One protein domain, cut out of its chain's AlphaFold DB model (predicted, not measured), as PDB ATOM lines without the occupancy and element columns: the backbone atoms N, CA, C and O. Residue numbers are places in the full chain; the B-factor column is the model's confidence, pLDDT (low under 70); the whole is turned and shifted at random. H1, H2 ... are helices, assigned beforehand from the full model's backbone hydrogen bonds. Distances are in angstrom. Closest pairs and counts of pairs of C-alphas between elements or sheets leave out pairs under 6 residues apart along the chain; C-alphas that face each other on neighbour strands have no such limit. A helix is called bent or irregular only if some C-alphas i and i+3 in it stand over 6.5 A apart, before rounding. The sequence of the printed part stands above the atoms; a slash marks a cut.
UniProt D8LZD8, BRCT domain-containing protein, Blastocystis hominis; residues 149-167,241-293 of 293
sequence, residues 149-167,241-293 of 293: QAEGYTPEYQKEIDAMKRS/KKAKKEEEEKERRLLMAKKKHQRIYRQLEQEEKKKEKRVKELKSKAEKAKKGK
ATOM      1  N   GLN A 149      50.155  46.918  44.186       78.69
ATOM      2  CA  GLN A 149      49.386  47.587  43.128       78.69
ATOM      3  C   GLN A 149      48.025  46.909  42.974       78.69
ATOM      4  O   GLN A 149      46.997  47.579  43.086       78.69
ATOM      5  N   ALA A 150      48.008  45.580  42.839       78.75
ATOM      6  CA  ALA A 150      46.775  44.794  42.786       78.75
ATOM      7  C   ALA A 150      45.944  44.897  44.078       78.75
ATOM      8  O   ALA A 150      44.712  44.867  44.040       78.75
ATOM      9  N   GLU A 151      46.592  45.051  45.237       78.81
ATOM     10  CA  GLU A 151      45.898  45.296  46.505       78.81
ATOM     11  C   GLU A 151      45.374  46.737  46.658       78.81
ATOM     12  O   GLU A 151      44.575  47.001  47.557       78.81
ATOM     13  N   GLY A 152      45.782  47.683  45.805       80.38
ATOM     14  CA  GLY A 152      45.322  49.078  45.842       80.38
ATOM     15  C   GLY A 152      45.854  49.898  47.029       80.38
ATOM     16  O   GLY A 152      45.327  50.979  47.347       80.38
ATOM     17  N   TYR A 153      46.888  49.396  47.712       83.06
ATOM     18  CA  TYR A 153      47.554  50.077  48.817       83.06
ATOM     19  C   TYR A 153      49.038  49.714  48.897       83.06
ATOM     20  O   TYR A 153      49.400  48.581  49.186       83.06
ATOM     21  N   THR A 154      49.897  50.724  48.764       85.81
ATOM     22  CA  THR A 154      51.345  50.587  48.954       85.81
ATOM     23  C   THR A 154      51.771  51.188  50.296       85.81
ATOM     24  O   THR A 154      51.613  52.403  50.491       85.81
ATOM     25  N   PRO A 155      52.329  50.387  51.225       88.31
ATOM     26  CA  PRO A 155      52.873  50.884  52.487       88.31
ATOM     27  C   PRO A 155      53.968  51.941  52.283       88.31
ATOM     28  O   PRO A 155      54.748  51.868  51.340       88.31
ATOM     29  N   GLU A 156      54.081  52.904  53.202       88.00
ATOM     30  CA  GLU A 156      55.100  53.969  53.117       88.00
ATOM     31  C   GLU A 156      56.528  53.410  53.108       88.00
ATOM     32  O   GLU A 156      57.365  53.852  52.330       88.00
ATOM     33  N   TYR A 157      56.785  52.379  53.916       88.69
ATOM     34  CA  TYR A 157      58.105  51.758  53.975       88.69
ATOM     35  C   TYR A 157      58.505  51.100  52.646       88.69
ATOM     36  O   TYR A 157      59.666  51.181  52.261       88.69
ATOM     37  N   GLN A 158      57.547  50.539  51.895       89.81
ATOM     38  CA  GLN A 158      57.816  50.017  50.551       89.81
ATOM     39  C   GLN A 158      58.312  51.139  49.632       89.81
ATOM     40  O   GLN A 158      59.317  50.973  48.952       89.81
ATOM     41  N   LYS A 159      57.687  52.321  49.693       90.38
ATOM     42  CA  LYS A 159      58.104  53.486  48.899       90.38
ATOM     43  C   LYS A 159      59.511  53.967  49.259       90.38
ATOM     44  O   LYS A 159      60.257  54.361  48.365       90.38
ATOM     45  N   GLU A 160      59.866  53.943  50.549       91.00
ATOM     46  CA  GLU A 160      61.224  54.260  51.021       91.00
ATOM     47  C   GLU A 160      62.250  53.288  50.415       91.00
ATOM     48  O   GLU A 160      63.273  53.726  49.890       91.00
ATOM     49  N   ILE A 161      61.962  51.983  50.435       91.25
ATOM     50  CA  ILE A 161      62.842  50.959  49.859       91.25
ATOM     51  C   ILE A 161      62.949  51.098  48.338       91.25
ATOM     52  O   ILE A 161      64.057  51.089  47.806       91.25
ATOM     53  N   ASP A 162      61.835  51.299  47.636       90.75
ATOM     54  CA  ASP A 162      61.831  51.479  46.181       90.75
ATOM     55  C   ASP A 162      62.631  52.724  45.765       90.75
ATOM     56  O   ASP A 162      63.270  52.742  44.713       90.75
ATOM     57  N   ALA A 163      62.622  53.778  46.589       91.50
ATOM     58  CA  ALA A 163      63.455  54.957  46.373       91.50
ATOM     59  C   ALA A 163      64.950  54.657  46.570       91.50
ATOM     60  O   ALA A 163      65.770  55.124  45.780       91.50
ATOM     61  N   MET A 164      65.304  53.852  47.578       89.94
ATOM     62  CA  MET A 164      66.688  53.417  47.795       89.94
ATOM     63  C   MET A 164      67.197  52.532  46.653       89.94
ATOM     64  O   MET A 164      68.315  52.744  46.192       89.94
ATOM     65  N   LYS A 165      66.374  51.603  46.147       89.25
ATOM     66  CA  LYS A 165      66.711  50.766  44.981       89.25
ATOM     67  C   LYS A 165      67.031  51.613  43.751       89.25
ATOM     68  O   LYS A 165      68.122  51.503  43.203       89.25
ATOM     69  N   ARG A 166      66.142  52.557  43.417       88.62
ATOM     70  CA  ARG A 166      66.349  53.512  42.314       88.62
ATOM     71  C   ARG A 166      67.644  54.317  42.464       88.62
ATOM     72  O   ARG A 166      68.316  54.594  41.476       88.62
ATOM     73  N   SER A 167      68.005  54.697  43.691       86.19
ATOM     74  CA  SER A 167      69.261  55.409  43.953       86.19
ATOM     75  C   SER A 167      70.498  54.518  43.807       86.19
ATOM     76  O   SER A 167      71.536  55.001  43.354       86.19
ATOM     77  N   LYS A 241      27.531  57.895  31.082       77.19
ATOM     78  CA  LYS A 241      26.464  57.161  30.381       77.19
ATOM     79  C   LYS A 241      26.928  55.791  29.897       77.19
ATOM     80  O   LYS A 241      26.111  54.872  29.834       77.19
ATOM     81  N   LYS A 242      28.198  55.659  29.519       75.69
ATOM     82  CA  LYS A 242      28.788  54.399  29.062       75.69
ATOM     83  C   LYS A 242      28.959  53.430  30.233       75.69
ATOM     84  O   LYS A 242      28.488  52.305  30.125       75.69
ATOM     85  N   ALA A 243      29.472  53.902  31.369       72.88
ATOM     86  CA  ALA A 243      29.601  53.134  32.606       72.88
ATOM     87  C   ALA A 243      28.244  52.629  33.124       72.88
ATOM     88  O   ALA A 243      28.108  51.445  33.418       72.88
ATOM     89  N   LYS A 244      27.206  53.483  33.143       76.69
ATOM     90  CA  LYS A 244      25.842  53.067  33.526       76.69
ATOM     91  C   LYS A 244      25.260  51.996  32.607       76.69
ATOM     92  O   LYS A 244      24.673  51.034  33.087       76.69
ATOM     93  N   LYS A 245      25.432  52.139  31.289       76.06
ATOM     94  CA  LYS A 245      24.989  51.113  30.329       76.06
ATOM     95  C   LYS A 245      25.734  49.793  30.521       76.06
ATOM     96  O   LYS A 245      25.126  48.737  30.398       76.06
ATOM     97  N   GLU A 246      27.026  49.852  30.818       73.75
ATOM     98  CA  GLU A 246      27.858  48.671  31.045       73.75
ATOM     99  C   GLU A 246      27.488  47.953  32.355       73.75
ATOM    100  O   GLU A 246      27.457  46.725  32.400       73.75
ATOM    101  N   GLU A 247      27.145  48.703  33.405       74.62
ATOM    102  CA  GLU A 247      26.628  48.170  34.670       74.62
ATOM    103  C   GLU A 247      25.261  47.489  34.483       74.62
ATOM    104  O   GLU A 247      25.095  46.331  34.873       74.62
ATOM    105  N   GLU A 248      24.315  48.149  33.803       75.38
ATOM    106  CA  GLU A 248      22.999  47.579  33.468       75.38
ATOM    107  C   GLU A 248      23.126  46.317  32.594       75.38
ATOM    108  O   GLU A 248      22.384  45.343  32.760       75.38
ATOM    109  N   GLU A 249      24.084  46.300  31.664       74.94
ATOM    110  CA  GLU A 249      24.351  45.140  30.819       74.94
ATOM    111  C   GLU A 249      24.967  43.981  31.612       74.94
ATOM    112  O   GLU A 249      24.524  42.839  31.453       74.94
ATOM    113  N   LYS A 250      25.929  44.251  32.504       73.06
ATOM    114  CA  LYS A 250      26.493  43.254  33.430       73.06
ATOM    115  C   LYS A 250      25.407  42.667  34.330       73.06
ATOM    116  O   LYS A 250      25.342  41.447  34.485       73.06
ATOM    117  N   GLU A 251      24.506  43.495  34.855       75.69
ATOM    118  CA  GLU A 251      23.390  43.047  35.692       75.69
ATOM    119  C   GLU A 251      22.396  42.180  34.901       75.69
ATOM    120  O   GLU A 251      22.008  41.093  35.346       75.69
ATOM    121  N   ARG A 252      22.053  42.589  33.671       73.31
ATOM    122  CA  ARG A 252      21.202  41.804  32.762       73.31
ATOM    123  C   ARG A 252      21.841  40.464  32.394       73.31
ATOM    124  O   ARG A 252      21.150  39.442  32.400       73.31
ATOM    125  N   ARG A 253      23.145  40.442  32.106       71.19
ATOM    126  CA  ARG A 253      23.912  39.219  31.809       71.19
ATOM    127  C   ARG A 253      23.985  38.297  33.025       71.19
ATOM    128  O   ARG A 253      23.746  37.098  32.896       71.19
ATOM    129  N   LEU A 254      24.206  38.846  34.220       74.44
ATOM    130  CA  LEU A 254      24.201  38.087  35.470       74.44
ATOM    131  C   LEU A 254      22.837  37.427  35.724       74.44
ATOM    132  O   LEU A 254      22.775  36.261  36.122       74.44
ATOM    133  N   LEU A 255      21.740  38.138  35.447       74.19
ATOM    134  CA  LEU A 255      20.382  37.611  35.588       74.19
ATOM    135  C   LEU A 255      20.106  36.439  34.626       74.19
ATOM    136  O   LEU A 255      19.379  35.512  34.986       74.19
ATOM    137  N   MET A 256      20.718  36.462  33.436       75.31
ATOM    138  CA  MET A 256      20.629  35.403  32.418       75.31
ATOM    139  C   MET A 256      21.622  34.247  32.631       75.31
ATOM    140  O   MET A 256      21.452  33.175  32.048       75.31
ATOM    141  N   ALA A 257      22.638  34.420  33.479       79.94
ATOM    142  CA  ALA A 257      23.633  33.391  33.756       79.94
ATOM    143  C   ALA A 257      23.059  32.225  34.587       79.94
ATOM    144  O   ALA A 257      22.163  32.385  35.420       79.94
ATOM    145  N   LYS A 258      23.612  31.014  34.418       85.62
ATOM    146  CA  LYS A 258      23.193  29.839  35.209       85.62
ATOM    147  C   LYS A 258      23.421  30.105  36.708       85.62
ATOM    148  O   LYS A 258      24.426  30.700  37.088       85.62
ATOM    149  N   LYS A 259      22.573  29.547  37.588       81.88
ATOM    150  CA  LYS A 259      22.641  29.731  39.062       81.88
ATOM    151  C   LYS A 259      24.040  29.529  39.678       81.88
ATOM    152  O   LYS A 259      24.386  30.204  40.643       81.88
ATOM    153  N   LYS A 260      24.852  28.612  39.128       81.75
ATOM    154  CA  LYS A 260      26.249  28.398  39.558       81.75
ATOM    155  C   LYS A 260      27.140  29.629  39.309       81.75
ATOM    156  O   LYS A 260      27.911  29.989  40.185       81.75
ATOM    157  N   HIS A 261      26.977  30.307  38.172       75.44
ATOM    158  CA  HIS A 261      27.760  31.489  37.790       75.44
ATOM    159  C   HIS A 261      27.346  32.707  38.611       75.44
ATOM    160  O   HIS A 261      28.198  33.423  39.121       75.44
ATOM    161  N   GLN A 262      26.039  32.878  38.838       79.19
ATOM    162  CA  GLN A 262      25.524  33.924  39.728       79.19
ATOM    163  C   GLN A 262      26.128  33.826  41.135       79.19
ATOM    164  O   GLN A 262      26.406  34.843  41.765       79.19
ATOM    165  N   ARG A 263      26.345  32.603  41.639       83.56
ATOM    166  CA  ARG A 263      26.988  32.383  42.939       83.56
ATOM    167  C   ARG A 263      28.462  32.794  42.929       83.56
ATOM    168  O   ARG A 263      28.873  33.464  43.868       83.56
ATOM    169  N   ILE A 264      29.212  32.421  41.891       83.56
ATOM    170  CA  ILE A 264      30.633  32.779  41.742       83.56
ATOM    171  C   ILE A 264      30.788  34.299  41.635       83.56
ATOM    172  O   ILE A 264      31.566  34.888  42.374       83.56
ATOM    173  N   TYR A 265      29.980  34.956  40.804       80.81
ATOM    174  CA  TYR A 265      30.034  36.409  40.640       80.81
ATOM    175  C   TYR A 265      29.713  37.156  41.942       80.81
ATOM    176  O   TYR A 265      30.442  38.056  42.337       80.81
ATOM    177  N   ARG A 266      28.673  36.731  42.677       85.38
ATOM    178  CA  ARG A 266      28.371  37.298  44.004       85.38
ATOM    179  C   ARG A 266      29.512  37.094  45.001       85.38
ATOM    180  O   ARG A 266      29.694  37.935  45.873       85.38
ATOM    181  N   GLN A 267      30.240  35.977  44.921       86.62
ATOM    182  CA  GLN A 267      31.421  35.749  45.757       86.62
ATOM    183  C   GLN A 267      32.550  36.713  45.383       86.62
ATOM    184  O   GLN A 267      33.079  37.364  46.279       86.62
ATOM    185  N   LEU A 268      32.841  36.875  44.090       84.31
ATOM    186  CA  LEU A 268      33.846  37.820  43.593       84.31
ATOM    187  C   LEU A 268      33.526  39.264  44.005       84.31
ATOM    188  O   LEU A 268      34.366  39.933  44.596       84.31
ATOM    189  N   GLU A 269      32.285  39.712  43.811       86.75
ATOM    190  CA  GLU A 269      31.843  41.060  44.195       86.75
ATOM    191  C   GLU A 269      31.948  41.284  45.717       86.75
ATOM    192  O   GLU A 269      32.314  42.358  46.199       86.75
ATOM    193  N   GLN A 270      31.643  40.257  46.518       89.06
ATOM    194  CA  GLN A 270      31.828  40.315  47.967       89.06
ATOM    195  C   GLN A 270      33.303  40.381  48.362       89.06
ATOM    196  O   GLN A 270      33.634  41.077  49.325       89.06
ATOM    197  N   GLU A 271      34.180  39.650  47.676       86.75
ATOM    198  CA  GLU A 271      35.625  39.711  47.895       86.75
ATOM    199  C   GLU A 271      36.186  41.084  47.535       86.75
ATOM    200  O   GLU A 271      36.925  41.657  48.333       86.75
ATOM    201  N   GLU A 272      35.765  41.660  46.412       86.25
ATOM    202  CA  GLU A 272      36.150  43.006  45.984       86.25
ATOM    203  C   GLU A 272      35.696  44.065  46.998       86.25
ATOM    204  O   GLU A 272      36.516  44.806  47.541       86.25
ATOM    205  N   LYS A 273      34.420  44.038  47.410       89.19
ATOM    206  CA  LYS A 273      33.897  44.927  48.465       89.19
ATOM    207  C   LYS A 273      34.645  44.776  49.793       89.19
ATOM    208  O   LYS A 273      34.800  45.751  50.533       89.19
ATOM    209  N   LYS A 274      35.095  43.565  50.148       88.81
ATOM    210  CA  LYS A 274      35.926  43.336  51.345       88.81
ATOM    211  C   LYS A 274      37.324  43.932  51.173       88.81
ATOM    212  O   LYS A 274      37.808  44.568  52.111       88.81
ATOM    213  N   LYS A 275      37.948  43.762  50.001       86.88
ATOM    214  CA  LYS A 275      39.251  44.358  49.665       86.88
ATOM    215  C   LYS A 275      39.187  45.882  49.748       86.88
ATOM    216  O   LYS A 275      39.959  46.470  50.500       86.88
ATOM    217  N   GLU A 276      38.206  46.518  49.112       87.75
ATOM    218  CA  GLU A 276      38.029  47.976  49.157       87.75
ATOM    219  C   GLU A 276      37.866  48.519  50.580       87.75
ATOM    220  O   GLU A 276      38.476  49.528  50.951       87.75
ATOM    221  N   LYS A 277      37.043  47.855  51.403       90.75
ATOM    222  CA  LYS A 277      36.865  48.225  52.815       90.75
ATOM    223  C   LYS A 277      38.185  48.131  53.574       90.75
ATOM    224  O   LYS A 277      38.550  49.082  54.265       90.75
ATOM    225  N   ARG A 278      38.934  47.038  53.395       88.12
ATOM    226  CA  ARG A 278      40.248  46.842  54.022       88.12
ATOM    227  C   ARG A 278      41.241  47.925  53.596       88.12
ATOM    228  O   ARG A 278      41.928  48.480  54.450       88.12
ATOM    229  N   VAL A 279      41.276  48.285  52.314       89.00
ATOM    230  CA  VAL A 279      42.126  49.368  51.792       89.00
ATOM    231  C   VAL A 279      41.760  50.714  52.418       89.00
ATOM    232  O   VAL A 279      42.646  51.438  52.876       89.00
ATOM    233  N   LYS A 280      40.466  51.053  52.499       90.69
ATOM    234  CA  LYS A 280      39.995  52.288  53.155       90.69
ATOM    235  C   LYS A 280      40.403  52.330  54.630       90.69
ATOM    236  O   LYS A 280      40.901  53.352  55.106       90.69
ATOM    237  N   GLU A 281      40.262  51.217  55.344       91.88
ATOM    238  CA  GLU A 281      40.703  51.104  56.735       91.88
ATOM    239  C   GLU A 281      42.218  51.298  56.880       91.88
ATOM    240  O   GLU A 281      42.648  52.068  57.740       91.88
ATOM    241  N   LEU A 282      43.025  50.648  56.035       87.06
ATOM    242  CA  LEU A 282      44.486  50.772  56.046       87.06
ATOM    243  C   LEU A 282      44.936  52.210  55.775       87.06
ATOM    244  O   LEU A 282      45.747  52.738  56.537       87.06
ATOM    245  N   LYS A 283      44.345  52.876  54.775       88.12
ATOM    246  CA  LYS A 283      44.595  54.297  54.483       88.12
ATOM    247  C   LYS A 283      44.279  55.174  55.700       88.12
ATOM    248  O   LYS A 283      45.125  55.956  56.125       88.12
ATOM    249  N   SER A 284      43.128  54.968  56.345       89.94
ATOM    250  CA  SER A 284      42.748  55.735  57.544       89.94
ATOM    251  C   SER A 284      43.689  55.503  58.740       89.94
ATOM    252  O   SER A 284      43.983  56.430  59.498       89.94
ATOM    253  N   LYS A 285      44.193  54.273  58.922       87.88
ATOM    254  CA  LYS A 285      45.172  53.939  59.971       87.88
ATOM    255  C   LYS A 285      46.524  54.590  59.685       87.88
ATOM    256  O   LYS A 285      47.131  55.133  60.606       87.88
ATOM    257  N   ALA A 286      46.964  54.581  58.428       84.81
ATOM    258  CA  ALA A 286      48.204  55.224  58.011       84.81
ATOM    259  C   ALA A 286      48.173  56.741  58.256       84.81
ATOM    260  O   ALA A 286      49.126  57.293  58.802       84.81
ATOM    261  N   GLU A 287      47.062  57.413  57.941       86.12
ATOM    262  CA  GLU A 287      46.900  58.848  58.217       86.12
ATOM    263  C   GLU A 287      46.935  59.172  59.714       86.12
ATOM    264  O   GLU A 287      47.578  60.137  60.128       86.12
ATOM    265  N   LYS A 288      46.281  58.354  60.548       87.75
ATOM    266  CA  LYS A 288      46.327  58.515  62.009       87.75
ATOM    267  C   LYS A 288      47.743  58.335  62.553       87.75
ATOM    268  O   LYS A 288      48.170  59.126  63.386       87.75
ATOM    269  N   ALA A 289      48.482  57.343  62.053       82.31
ATOM    270  CA  ALA A 289      49.871  57.111  62.442       82.31
ATOM    271  C   ALA A 289      50.798  58.274  62.042       82.31
ATOM    272  O   ALA A 289      51.734  58.577  62.777       82.31
ATOM    273  N   LYS A 290      50.523  58.952  60.917       78.00
ATOM    274  CA  LYS A 290      51.252  60.163  60.502       78.00
ATOM    275  C   LYS A 290      50.942  61.380  61.380       78.00
ATOM    276  O   LYS A 290      51.828  62.193  61.586       78.00
ATOM    277  N   LYS A 291      49.715  61.507  61.899       73.94
ATOM    278  CA  LYS A 291      49.298  62.624  62.774       73.94
ATOM    279  C   LYS A 291      49.730  62.473  64.238       73.94
ATOM    280  O   LYS A 291      49.688  63.451  64.974       73.94
ATOM    281  N   GLY A 292      50.054  61.256  64.671       59.59
ATOM    282  CA  GLY A 292      50.469  60.951  66.046       59.59
ATOM    283  C   GLY A 292      51.985  60.874  66.264       59.59
ATOM    284  O   GLY A 292      52.402  60.544  67.371       59.59
ATOM    285  N   LYS A 293      52.784  61.118  65.222       49.62
ATOM    286  CA  LYS A 293      54.239  61.313  65.293       49.62
ATOM    287  C   LYS A 293      54.547  62.802  65.273       49.62
ATOM    288  O   LYS A 293      55.544  63.171  65.924       49.62
TER     289      LYS A 293
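AT A GLANCE: This is residues 149 to 167 and 241 to 293 of the 293 residues of the protein "BRCT domain-containing protein" of Blastocystis hominis (UniProt D8LZD8). One long, straight helix, H3, makes the length of the model; a short leading stretch, residues 149 to 155, passes beside its later half and leads into a short helix, H1, which stands off from H3 near one end. At the other end of H3 the chain folds back, and H2 and H3 make an open V joined by a tight turn. The printed part has 72 residues, in two pieces, with three named helices in the order H1, H2, H3 and no named strand, and its class is all helix. It is extended, with a radius of gyration of the C-alphas of 18.8 A, and its elongated outline spans 52 by 29 by 28 A.

HOW THE PARTS SIT: H1, residues 156 to 167, touches no helix; it is apart from both H2, residues 241 to 256, and H3, residues 259 to 291. Residues 157 to 167, which belong to H1, stand free. H2 touches H3, and the two form a helical hairpin. They run opposite ways at a steep tilt of 45 degrees. Their closest C-alphas, those of Leu 254 and Gln 262, are 6.1 A apart, while their centres are 21.6 A apart. H2 touches H3 with residues 254 to 255 alone, and H3 touches H2 with residues 261 to 265 alone. Residues 241 to 252 of H2 and residues 267 to 274 of H3 stand free. In H1, H2 and H3 every O i to N i+4 pair is within hydrogen-bond range.

IN THESE COORDINATES: H1 begins with C-alpha 156 at (55.100, 53.969, 53.117), and its 12 residues measure 16.9 A from first to last C-alpha. H2 has 16 residues, from Lys 241 to Met 256, and measures 22.6 A; its first C-alpha lies at (26.464, 57.161, 30.381). H3, the longest helix, has 33 residues and measures 48.5 A from C-alpha 259 at (22.641, 29.731, 39.062) to C-alpha 291 at (49.298, 62.624, 62.774). No helix is bent.

THE WHOLE: The two C-alphas farthest apart are those of Ser 167 and Met 256, at 53.8 A. Residues 168 to 240 are not printed, and the gap from C-alpha 167 to C-alpha 241 across this cut is 44.9 A. The link from H2 to H3, with 2 residues between them, is tight. Residues 287 to 293, of which 287 to 291 belong to H3, stand free up to Lys 293, the chain's last residue. The mean pLDDT of the printed part is 82.5, and residues 292 to 293 are under 70; H2 has a mean of 75.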